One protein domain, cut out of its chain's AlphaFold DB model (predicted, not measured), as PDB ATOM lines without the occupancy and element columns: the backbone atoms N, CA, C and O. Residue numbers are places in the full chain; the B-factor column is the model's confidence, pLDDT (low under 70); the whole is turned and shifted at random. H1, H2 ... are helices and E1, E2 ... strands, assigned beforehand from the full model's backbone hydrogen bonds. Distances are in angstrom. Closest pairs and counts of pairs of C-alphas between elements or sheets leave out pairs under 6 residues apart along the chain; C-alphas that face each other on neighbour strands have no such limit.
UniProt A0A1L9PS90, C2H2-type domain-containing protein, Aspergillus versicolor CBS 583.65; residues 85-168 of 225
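What this domain is: This is residues 85 to 168 of the 225 residues of the protein "C2H2-type domain-containing protein" of Aspergillus versicolor CBS 583.65 (UniProt A0A1L9PS90). With little regular structure, this is a rounded body of loops, with a small strand hairpin, E1 and E2, and four short helices spread round its middle. Of 84 printed residues, 32 are in named elements, mostly helix, in the order E1, E2, H1, H2, H3, H4; the sheet, E1 - E2, is antiparallel. The whole is compact, with a radius of gyration of the C-alphas of 12.0 A and spans of 32 by 26 by 22 A.

Where its parts are: E1, residues 93 to 95, begins at C-alpha 93 (-29.538, -29.827, 32.778). E2 is residues 102 to 104, H1 114 to 119, H2 122 to 127, H3 138 to 147, 14.4 A long, and H4 161 to 164, ending at C-alpha 164 (-37.795, -28.679, 41.341).

How they stand to each other: In the hairpin, N 94 and O 103 are within hydrogen-bond range at 2.9 A. H1 and H2 are close but not clearly touching, about perpendicular at 89 degrees; their closest C-alphas, Leu 117 and Gln 123, are 7.8 A apart. H3 and H4 are apart. Every O i to N i+4 pair is within range in H1, H2 and H3; H4 is too short for one.

The domain as a whole: The printed part has no cut. The link H3 to H4 is long, 13 residues. Mean pLDDT of the printed part is 77.8; residues 153 to 163 are among those under 70.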
ATOM      1  N   TRP A  85     -40.041 -24.625  46.372       79.69
ATOM      2  CA  TRP A  85     -40.002 -24.824  44.937       79.69
ATOM      3  C   TRP A  85     -38.986 -23.849  44.370       79.69
ATOM      4  O   TRP A  85     -39.243 -22.648  44.321       79.69
ATOM      5  N   THR A  86     -37.820 -24.346  43.980       81.69
ATOM      6  CA  THR A  86     -36.721 -23.496  43.525       81.69
ATOM      7  C   THR A  86     -36.463 -23.728  42.047       81.69
ATOM      8  O   THR A  86     -36.233 -24.854  41.610       81.69
ATOM      9  N   CYS A  87     -36.444 -22.644  41.274       81.62
ATOM     10  CA  CYS A  87     -35.908 -22.630  39.924       81.62
ATOM     11  C   CYS A  87     -34.376 -22.722  40.008       81.62
ATOM     12  O   CYS A  87     -33.672 -21.713  40.053       81.62
ATOM     13  N   ASN A  88     -33.863 -23.942  40.177       69.38
ATOM     14  CA  ASN A  88     -32.435 -24.241  40.135       69.38
ATOM     15  C   ASN A  88     -32.185 -25.725  39.877       69.38
ATOM     16  O   ASN A  88     -31.773 -26.467  40.769       69.38
ATOM     17  N   THR A  89     -32.388 -26.154  38.643       64.12
ATOM     18  CA  THR A  89     -31.835 -27.416  38.153       64.12
ATOM     19  C   THR A  89     -30.334 -27.241  37.921       64.12
ATOM     20  O   THR A  89     -29.921 -27.197  36.776       64.12
ATOM     21  N   GLY A  90     -29.528 -27.013  38.964       69.75
ATOM     22  CA  GLY A  90     -28.069 -26.865  38.834       69.75
ATOM     23  C   GLY A  90     -27.625 -25.961  37.670       69.75
ATOM     24  O   GLY A  90     -27.807 -24.749  37.717       69.75
ATOM     25  N   ASP A  91     -27.065 -26.577  36.632       73.50
ATOM     26  CA  ASP A  91     -26.542 -25.999  35.384       73.50
ATOM     27  C   ASP A  91     -27.572 -25.866  34.239       73.50
ATOM     28  O   ASP A  91     -27.209 -25.601  33.096       73.50
ATOM     29  N   GLY A  92     -28.861 -26.052  34.518       78.69
ATOM     30  CA  GLY A  92     -29.926 -26.064  33.511       78.69
ATOM     31  C   GLY A  92     -30.106 -27.420  32.824       78.69
ATOM     32  O   GLY A  92     -30.860 -27.509  31.852       78.69
ATOM     33  N   LEU A  93     -29.459 -28.475  33.326       83.19
ATOM     34  CA  LEU A  93     -29.538 -29.827  32.778       83.19
ATOM     35  C   LEU A  93     -30.239 -30.784  33.746       83.19
ATOM     36  O   LEU A  93     -30.236 -30.609  34.964       83.19
ATOM     37  N   ALA A  94     -30.837 -31.837  33.198       80.62
ATOM     38  CA  ALA A  94     -31.170 -33.031  33.960       80.62
ATOM     39  C   ALA A  94     -30.666 -34.284  33.245       80.62
ATOM     40  O   ALA A  94     -30.453 -34.292  32.033       80.62
ATOM     41  N   THR A  95     -30.475 -35.357  34.002       82.06
ATOM     42  CA  THR A  95     -29.977 -36.629  33.473       82.06
ATOM     43  C   THR A  95     -31.148 -37.538  33.142       82.06
ATOM     44  O   THR A  95     -32.017 -37.763  33.982       82.06
ATOM     45  N   SER A  96     -31.188 -38.077  31.923       78.25
ATOM     46  CA  SER A  96     -32.208 -39.064  31.564       78.25
ATOM     47  C   SER A  96     -31.973 -40.369  32.335       78.25
ATOM     48  O   SER A  96     -30.876 -40.924  32.243       78.25
ATOM     49  N   PRO A  97     -32.979 -40.920  33.039       71.94
ATOM     50  CA  PRO A  97     -32.841 -42.202  33.731       71.94
ATOM     51  C   PRO A  97     -32.717 -43.389  32.763       71.94
ATOM     52  O   PRO A  97     -32.254 -44.454  33.159       71.94
ATOM     53  N   VAL A  98     -33.119 -43.214  31.498       77.50
ATOM     54  CA  VAL A  98     -33.088 -44.270  30.475       77.50
ATOM     55  C   VAL A  98     -31.762 -44.277  29.721       77.50
ATOM     56  O   VAL A  98     -31.191 -45.337  29.485       77.50
ATOM     57  N   THR A  99     -31.268 -43.103  29.321       80.50
ATOM     58  CA  THR A  99     -30.083 -42.995  28.453       80.50
ATOM     59  C   THR A  99     -28.829 -42.521  29.182       80.50
ATOM     60  O   THR A  99     -27.747 -42.576  28.605       80.50
ATOM     61  N   GLY A 100     -28.948 -42.029  30.420       82.62
ATOM     62  CA  GLY A 100     -27.841 -41.455  31.193       82.62
ATOM     63  C   GLY A 100     -27.287 -40.142  30.627       82.62
ATOM     64  O   GLY A 100     -26.322 -39.603  31.161       82.62
ATOM     65  N   LYS A 101     -27.877 -39.623  29.547       85.69
ATOM     66  CA  LYS A 101     -27.431 -38.412  28.857       85.69
ATOM     67  C   LYS A 101     -28.088 -37.152  29.428       85.69
ATOM     68  O   LYS A 101     -29.231 -37.234  29.905       85.69
ATOM     69  N   PRO A 102     -27.404 -35.994  29.361       85.69
ATOM     70  CA  PRO A 102     -27.997 -34.724  29.747       85.69
ATOM     71  C   PRO A 102     -29.092 -34.323  28.755       85.69
ATOM     72  O   PRO A 102     -28.954 -34.505  27.546       85.69
ATOM     73  N   HIS A 103     -30.173 -33.760  29.271       86.75
ATOM     74  CA  HIS A 103     -31.228 -33.103  28.509       86.75
ATOM     75  C   HIS A 103     -31.598 -31.783  29.187       86.75
ATOM     76  O   HIS A 103     -31.317 -31.574  30.371       86.75
ATOM     77  N   CYS A 104     -32.215 -30.878  28.436       86.44
ATOM     78  CA  CYS A 104     -32.601 -29.562  28.923       86.44
ATOM     79  C   CYS A 104     -33.578 -29.668  30.099       86.44
ATOM     80  O   CYS A 104     -34.581 -30.376  30.021       86.44
ATOM     81  N   ALA A 105     -33.311 -28.905  31.166       81.62
ATOM     82  CA  ALA A 105     -34.196 -28.733  32.319       81.62
ATOM     83  C   ALA A 105     -35.645 -28.376  31.944       81.62
ATOM     84  O   ALA A 105     -36.589 -28.745  32.636       81.62
ATOM     85  N   TYR A 106     -35.794 -27.600  30.872       82.38
ATOM     86  CA  TYR A 106     -36.980 -26.795  30.603       82.38
ATOM     87  C   TYR A 106     -37.881 -27.372  29.509       82.38
ATOM     88  O   TYR A 106     -39.096 -27.199  29.572       82.38
ATOM     89  N   CYS A 107     -37.299 -28.030  28.506       84.38
ATOM     90  CA  CYS A 107     -38.018 -28.537  27.332       84.38
ATOM     91  C   CYS A 107     -37.618 -29.962  26.920       84.38
ATOM     92  O   CYS A 107     -38.092 -30.446  25.895       84.38
ATOM     93  N   ASP A 108     -36.746 -30.608  27.702       81.44
ATOM     94  CA  ASP A 108     -36.230 -31.963  27.489       81.44
ATOM     95  C   ASP A 108     -35.479 -32.202  26.160       81.44
ATOM     96  O   ASP A 108     -35.240 -33.348  25.777       81.44
ATOM     97  N   GLU A 109     -35.023 -31.132  25.492       85.56
ATOM     98  CA  GLU A 109     -34.091 -31.210  24.356       85.56
ATOM     99  C   GLU A 109     -32.840 -32.013  24.747       85.56
ATOM    100  O   GLU A 109     -32.219 -31.742  25.779       85.56
ATOM    101  N   ALA A 110     -32.475 -33.015  23.949       87.62
ATOM    102  CA  ALA A 110     -31.348 -33.890  24.253       87.62
ATOM    103  C   ALA A 110     -30.011 -33.169  24.027       87.62
ATOM    104  O   ALA A 110     -29.824 -32.513  23.009       87.62
ATOM    105  N   GLU A 111     -29.072 -33.342  24.962       87.81
ATOM    106  CA  GLU A 111     -27.707 -32.801  24.890       87.81
ATOM    107  C   GLU A 111     -27.675 -31.303  24.501       87.81
ATOM    108  O   GLU A 111     -27.047 -30.927  23.507       87.81
ATOM    109  N   PRO A 112     -28.368 -30.423  25.257       87.94
ATOM    110  CA  PRO A 112     -28.538 -29.030  24.870       87.94
ATOM    111  C   PRO A 112     -27.212 -28.268  24.937       87.94
ATOM    112  O   PRO A 112     -26.367 -28.494  25.805       87.94
ATOM    113  N   THR A 113     -27.050 -27.303  24.037       90.19
ATOM    114  CA  THR A 113     -25.894 -26.405  24.050       90.19
ATOM    115  C   THR A 113     -26.076 -25.282  25.081       90.19
ATOM    116  O   THR A 113     -27.208 -24.933  25.425       90.19
ATOM    117  N   PRO A 114     -24.992 -24.627  25.534       87.00
ATOM    118  CA  PRO A 114     -25.101 -23.450  26.399       87.00
ATOM    119  C   PRO A 114     -25.979 -22.341  25.798       87.00
ATOM    120  O   PRO A 114     -26.784 -21.739  26.499       87.00
ATOM    121  N   GLN A 115     -25.904 -22.136  24.478       89.69
ATOM    122  CA  GLN A 115     -26.734 -21.161  23.766       89.69
ATOM    123  C   GLN A 115     -28.234 -21.490  23.852       89.69
ATOM    124  O   GLN A 115     -29.061 -20.586  23.938       89.69
ATOM    125  N   HIS A 116     -28.594 -22.777  23.847       89.81
ATOM    126  CA  HIS A 116     -29.975 -23.205  24.056       89.81
ATOM    127  C   HIS A 116     -30.455 -22.885  25.483       89.81
ATOM    128  O   HIS A 116     -31.569 -22.402  25.667       89.81
ATOM    129  N   LEU A 117     -29.610 -23.089  26.498       87.06
ATOM    130  CA  LEU A 117     -29.940 -22.737  27.885       87.06
ATOM    131  C   LEU A 117     -30.085 -21.219  28.080       87.06
ATOM    132  O   LEU A 117     -30.962 -20.764  28.817       87.06
ATOM    133  N   ASP A 118     -29.274 -20.425  27.382       87.56
ATOM    134  CA  ASP A 118     -29.391 -18.965  27.384       87.56
ATOM    135  C   ASP A 118     -30.668 -18.474  26.694       87.56
ATOM    136  O   ASP A 118     -31.238 -17.470  27.125       87.56
ATOM    137  N   ALA A 119     -31.186 -19.200  25.696       88.38
ATOM    138  CA  ALA A 119     -32.501 -18.920  25.112       88.38
ATOM    139  C   ALA A 119     -33.647 -19.124  26.122       88.38
ATOM    140  O   ALA A 119     -34.693 -18.487  26.014       88.38
ATOM    141  N   HIS A 120     -33.429 -19.955  27.146       86.94
ATOM    142  CA  HIS A 120     -34.300 -20.052  28.316       86.94
ATOM    143  C   HIS A 120     -33.973 -19.010  29.394       86.94
ATOM    144  O   HIS A 120     -34.510 -19.098  30.490       86.94
ATOM    145  N   HIS A 121     -33.088 -18.044  29.153       87.50
ATOM    146  CA  HIS A 121     -32.628 -17.072  30.150       87.50
ATOM    147  C   HIS A 121     -32.066 -17.720  31.431       87.50
ATOM    148  O   HIS A 121     -32.164 -17.149  32.523       87.50
ATOM    149  N   HIS A 122     -31.467 -18.913  31.316       86.00
ATOM    150  CA  HIS A 122     -30.952 -19.653  32.468       86.00
ATOM    151  C   HIS A 122     -29.908 -18.841  33.247       86.00
ATOM    152  O   HIS A 122     -30.057 -18.665  34.455       86.00
ATOM    153  N   GLN A 123     -28.894 -18.285  32.571       83.38
ATOM    154  CA  GLN A 123     -27.833 -17.522  33.239       83.38
ATOM    155  C   GLN A 123     -28.342 -16.262  33.944       83.38
ATOM    156  O   GLN A 123     -27.903 -15.942  35.049       83.38
ATOM    157  N   ALA A 124     -29.297 -15.552  33.342       84.00
ATOM    158  CA  ALA A 124     -29.891 -14.367  33.954       84.00
ATOM    159  C   ALA A 124     -30.697 -14.730  35.213       84.00
ATOM    160  O   ALA A 124     -30.598 -14.052  36.234       84.00
ATOM    161  N   CYS A 125     -31.451 -15.832  35.169       85.75
ATOM    162  CA  CYS A 125     -32.200 -16.327  36.322       85.75
ATOM    163  C   CYS A 125     -31.291 -16.905  37.421       85.75
ATOM    164  O   CYS A 125     -31.613 -16.808  38.607       85.75
ATOM    165  N   SER A 126     -30.166 -17.529  37.057       82.00
ATOM    166  CA  SER A 126     -29.263 -18.159  38.022       82.00
ATOM    167  C   SER A 126     -28.379 -17.143  38.754       82.00
ATOM    168  O   SER A 126     -28.097 -17.333  39.938       82.00
ATOM    169  N   SER A 127     -27.993 -16.057  38.077       80.00
ATOM    170  CA  SER A 127     -27.146 -14.987  38.622       80.00
ATOM    171  C   SER A 127     -27.919 -13.869  39.328       80.00
ATOM    172  O   SER A 127     -27.365 -13.209  40.209       80.00
ATOM    173  N   SER A 128     -29.194 -13.657  38.984       75.50
ATOM    174  CA  SER A 128     -30.032 -12.635  39.614       75.50
ATOM    175  C   SER A 128     -30.772 -13.162  40.846       75.50
ATOM    176  O   SER A 128     -31.276 -14.284  40.873       75.50
ATOM    177  N   SER A 129     -30.903 -12.314  41.867       69.44
ATOM    178  CA  SER A 129     -31.782 -12.546  43.022       69.44
ATOM    179  C   SER A 129     -33.215 -12.037  42.805       69.44
ATOM    180  O   SER A 129     -34.084 -12.271  43.648       69.44
ATOM    181  N   ASN A 130     -33.467 -11.337  41.692       69.31
ATOM    182  CA  ASN A 130     -34.758 -10.750  41.342       69.31
ATOM    183  C   ASN A 130     -35.122 -11.073  39.874       69.31
ATOM    184  O   ASN A 130     -34.331 -10.745  38.984       69.31
ATOM    185  N   PRO A 131     -36.292 -11.681  39.587       65.50
ATOM    186  CA  PRO A 131     -37.333 -12.118  40.526       65.50
ATOM    187  C   PRO A 131     -36.856 -13.222  41.479       65.50
ATOM    188  O   PRO A 131     -35.886 -13.918  41.177       65.50
ATOM    189  N   PRO A 132     -37.522 -13.393  42.638       76.50
ATOM    190  CA  PRO A 132     -37.230 -14.514  43.518       76.50
ATOM    191  C   PRO A 132     -37.366 -15.815  42.724       76.50
ATOM    192  O   PRO A 132     -38.366 -16.031  42.049       76.50
ATOM    193  N   ARG A 133     -36.348 -16.668  42.805       82.69
ATOM    194  CA  ARG A 133     -36.296 -17.995  42.162       82.69
ATOM    195  C   ARG A 133     -36.790 -19.122  43.062       82.69
ATOM    196  O   ARG A 133     -36.909 -20.258  42.623       82.69
ATOM    197  N   THR A 134     -37.059 -18.798  44.319       82.06
ATOM    198  CA  THR A 134     -37.535 -19.717  45.344       82.06
ATOM    199  C   THR A 134     -38.956 -19.335  45.722       82.06
ATOM    200  O   THR A 134     -39.233 -18.192  46.089       82.06
ATOM    201  N   PHE A 135     -39.857 -20.307  45.661       81.75
ATOM    202  CA  PHE A 135     -41.283 -20.129  45.864       81.75
ATOM    203  C   PHE A 135     -41.793 -21.101  46.923       81.75
ATOM    204  O   PHE A 135     -41.385 -22.254  46.989       81.75
ATOM    205  N   ARG A 136     -42.757 -20.658  47.729       75.56
ATOM    206  CA  ARG A 136     -43.427 -21.519  48.721       75.56
ATOM    207  C   ARG A 136     -44.494 -22.432  48.120       75.56
ATOM    208  O   ARG A 136     -45.048 -23.267  48.823       75.56
ATOM    209  N   ARG A 137     -44.838 -22.238  46.846       75.50
ATOM    210  CA  ARG A 137     -45.902 -22.984  46.175       75.50
ATOM    211  C   ARG A 137     -45.525 -23.337  44.743       75.50
ATOM    212  O   ARG A 137     -44.922 -22.531  44.031       75.50
ATOM    213  N   LYS A 138     -45.968 -24.522  44.319       77.19
ATOM    214  CA  LYS A 138     -45.748 -25.077  42.979       77.19
ATOM    215  C   LYS A 138     -46.278 -24.181  41.860       77.19
ATOM    216  O   LYS A 138     -45.626 -24.033  40.837       77.19
ATOM    217  N   ASP A 139     -47.449 -23.580  42.035       79.81
ATOM    218  CA  ASP A 139     -48.083 -22.732  41.019       79.81
ATOM    219  C   ASP A 139     -47.280 -21.462  40.717       79.81
ATOM    220  O   ASP A 139     -47.196 -21.059  39.559       79.81
ATOM    221  N   HIS A 140     -46.632 -20.877  41.724       85.50
ATOM    222  CA  HIS A 140     -45.754 -19.724  41.522       85.50
ATOM    223  C   HIS A 140     -44.486 -20.110  40.749       85.50
ATOM    224  O   HIS A 140     -44.067 -19.372  39.858       85.50
ATOM    225  N   LEU A 141     -43.922 -21.296  41.011       85.19
ATOM    226  CA  LEU A 141     -42.828 -21.823  40.193       85.19
ATOM    227  C   LEU A 141     -43.287 -22.078  38.750       85.19
ATOM    228  O   LEU A 141     -42.610 -21.666  37.815       85.19
ATOM    229  N   VAL A 142     -44.449 -22.708  38.548       84.00
ATOM    230  CA  VAL A 142     -45.022 -22.933  37.206       84.00
ATOM    231  C   VAL A 142     -45.159 -21.612  36.453       84.00
ATOM    232  O   VAL A 142     -44.829 -21.525  35.271       84.00
ATOM    233  N   GLN A 143     -45.659 -20.579  37.129       87.44
ATOM    234  CA  GLN A 143     -45.795 -19.251  36.549       87.44
ATOM    235  C   GLN A 143     -44.431 -18.662  36.177       87.44
ATOM    236  O   GLN A 143     -44.274 -18.153  35.070       87.44
ATOM    237  N   HIS A 144     -43.441 -18.770  37.061       88.56
ATOM    238  CA  HIS A 144     -42.079 -18.319  36.796       88.56
ATOM    239  C   HIS A 144     -41.457 -19.025  35.581       88.56
ATOM    240  O   HIS A 144     -40.961 -18.351  34.681       88.56
ATOM    241  N   LEU A 145     -41.562 -20.355  35.490       86.44
ATOM    242  CA  LEU A 145     -41.047 -21.135  34.356       86.44
ATOM    243  C   LEU A 145     -41.666 -20.706  33.018       86.44
ATOM    244  O   LEU A 145     -40.989 -20.679  31.995       86.44
ATOM    245  N   ARG A 146     -42.938 -20.306  33.016       86.94
ATOM    246  CA  ARG A 146     -43.598 -19.796  31.805       86.94
ATOM    247  C   ARG A 146     -43.133 -18.397  31.424       86.94
ATOM    248  O   ARG A 146     -42.925 -18.124  30.248       86.94
ATOM    249  N   LEU A 147     -43.025 -17.502  32.403       87.75
ATOM    250  CA  LEU A 147     -42.754 -16.087  32.143       87.75
ATOM    251  C   LEU A 147     -41.274 -15.803  31.887       87.75
ATOM    252  O   LEU A 147     -40.965 -14.940  31.075       87.75
ATOM    253  N   VAL A 148     -40.378 -16.510  32.579       87.31
ATOM    254  CA  VAL A 148     -38.928 -16.276  32.517       87.31
ATOM    255  C   VAL A 148     -38.256 -17.232  31.538       87.31
ATOM    256  O   VAL A 148     -37.442 -16.796  30.728       87.31
ATOM    257  N   HIS A 149     -38.627 -18.515  31.593       87.38
ATOM    258  CA  HIS A 149     -37.990 -19.578  30.813       87.38
ATOM    259  C   HIS A 149     -38.793 -20.001  29.574       87.38
ATOM    260  O   HIS A 149     -38.353 -20.888  28.851       87.38
ATOM    261  N   HIS A 150     -39.958 -19.395  29.318       86.44
ATOM    262  CA  HIS A 150     -40.808 -19.694  28.156       86.44
ATOM    263  C   HIS A 150     -41.157 -21.185  27.999       86.44
ATOM    264  O   HIS A 150     -41.277 -21.694  26.887       86.44
ATOM    265  N   VAL A 151     -41.329 -21.894  29.119       83.44
ATOM    266  CA  VAL A 151     -41.718 -23.309  29.101       83.44
ATOM    267  C   VAL A 151     -43.179 -23.447  28.680       83.44
ATOM    268  O   VAL A 151     -44.081 -22.912  29.338       83.44
ATOM    269  N   ASP A 152     -43.421 -24.196  27.604       71.94
ATOM    270  CA  ASP A 152     -44.766 -24.508  27.123       71.94
ATOM    271  C   ASP A 152     -45.566 -25.243  28.206       71.94
ATOM    272  O   ASP A 152     -45.095 -26.206  28.807       71.94
ATOM    273  N   LYS A 153     -46.824 -24.848  28.432       64.81
ATOM    274  CA  LYS A 153     -47.701 -25.501  29.423       64.81
ATOM    275  C   LYS A 153     -47.887 -27.003  29.160       64.81
ATOM    276  O   LYS A 153     -48.011 -27.754  30.121       64.81
ATOM    277  N   GLU A 154     -47.928 -27.393  27.889       61.97
ATOM    278  CA  GLU A 154     -48.123 -28.774  27.421       61.97
ATOM    279  C   GLU A 154     -46.851 -29.626  27.564       61.97
ATOM    280  O   GLU A 154     -46.940 -30.840  27.710       61.97
ATOM    281  N   LYS A 155     -45.673 -28.985  27.531       58.72
ATOM    282  CA  LYS A 155     -44.360 -29.632  27.669       58.72
ATOM    283  C   LYS A 155     -43.737 -29.428  29.034       58.72
ATOM    284  O   LYS A 155     -42.615 -29.869  29.239       58.72
ATOM    285  N   LEU A 156     -44.422 -28.735  29.944       60.00
ATOM    286  CA  LEU A 156     -44.010 -28.707  31.331       60.00
ATOM    287  C   LEU A 156     -43.977 -30.181  31.736       60.00
ATOM    288  O   LEU A 156     -45.051 -30.800  31.747       60.00
ATOM    289  N   PRO A 157     -42.792 -30.758  32.009       52.75
ATOM    290  CA  PRO A 157     -42.720 -32.139  32.451       52.75
ATOM    291  C   PRO A 157     -43.664 -32.271  33.644       52.75
ATOM    292  O   PRO A 157     -43.991 -31.255  34.284       52.75
ATOM    293  N   SER A 158     -44.108 -33.483  33.989       54.78
ATOM    294  CA  SER A 158     -44.599 -33.679  35.353       54.78
ATOM    295  C   SER A 158     -43.573 -32.996  36.245       54.78
ATOM    296  O   SER A 158     -42.391 -33.310  36.163       54.78
ATOM    297  N   LEU A 159     -43.963 -31.894  36.898       58.88
ATOM    298  CA  LEU A 159     -43.046 -31.132  37.734       58.88
ATOM    299  C   LEU A 159     -42.740 -32.069  38.885       58.88
ATOM    300  O   LEU A 159     -43.471 -32.080  39.885       58.88
ATOM    301  N   ASP A 160     -41.749 -32.913  38.642       59.12
ATOM    302  CA  ASP A 160     -41.306 -33.951  39.524       59.12
ATOM    303  C   ASP A 160     -40.757 -33.188  40.706       59.12
ATOM    304  O   ASP A 160     -39.894 -32.311  40.566       59.12
ATOM    305  N   ALA A 161     -41.357 -33.450  41.863       56.44
ATOM    306  CA  ALA A 161     -40.943 -32.815  43.101       56.44
ATOM    307  C   ALA A 161     -39.429 -33.001  43.297       56.44
ATOM    308  O   ALA A 161     -38.762 -32.075  43.738       56.44
ATOM    309  N   ASP A 162     -38.876 -34.117  42.826       56.88
ATOM    310  CA  ASP A 162     -37.451 -34.439  42.875       56.88
ATOM    311  C   ASP A 162     -36.559 -33.476  42.066       56.88
ATOM    312  O   ASP A 162     -35.407 -33.260  42.432       56.88
ATOM    313  N   ARG A 163     -37.069 -32.871  40.981       66.00
ATOM    314  CA  ARG A 163     -36.292 -31.974  40.097       66.00
ATOM    315  C   ARG A 163     -36.364 -30.510  40.529       66.00
ATOM    316  O   ARG A 163     -35.420 -29.757  40.306       66.00
ATOM    317  N   TRP A 164     -37.483 -30.099  41.127       71.31
ATOM    318  CA  TRP A 164     -37.795 -28.679  41.341       71.31
ATOM    319  C   TRP A 164     -38.120 -28.303  42.785       71.31
ATOM    320  O   TRP A 164     -38.223 -27.114  43.104       71.31
ATOM    321  N   CYS A 165     -38.321 -29.284  43.661       67.62
ATOM    322  CA  CYS A 165     -38.649 -29.055  45.056       67.62
ATOM    323  C   CYS A 165     -37.466 -29.458  45.936       67.62
ATOM    324  O   CYS A 165     -37.191 -30.632  46.157       67.62
ATOM    325  N   THR A 166     -36.762 -28.460  46.465       62.38
ATOM    326  CA  THR A 166     -35.590 -28.667  47.325       62.38
ATOM    327  C   THR A 166     -35.975 -29.175  48.713       62.38
ATOM    328  O   THR A 166     -35.175 -29.835  49.367       62.38
ATOM    329  N   ASN A 167     -37.214 -28.920  49.144       59.62
ATOM    330  CA  ASN A 167     -37.762 -29.354  50.430       59.62
ATOM    331  C   ASN A 167     -39.097 -30.105  50.239       59.62
ATOM    332  O   ASN A 167     -40.079 -29.810  50.920       59.62
ATOM    333  N   ALA A 168     -39.145 -31.061  49.299       53.62
ATOM    334  CA  ALA A 168     -40.350 -31.813  48.901       53.62
ATOM    335  C   ALA A 168     -41.105 -32.492  50.056       53.62
ATOM    336  O   ALA A 168     -42.296 -32.780  49.954       53.62
TER     337      ALA A 168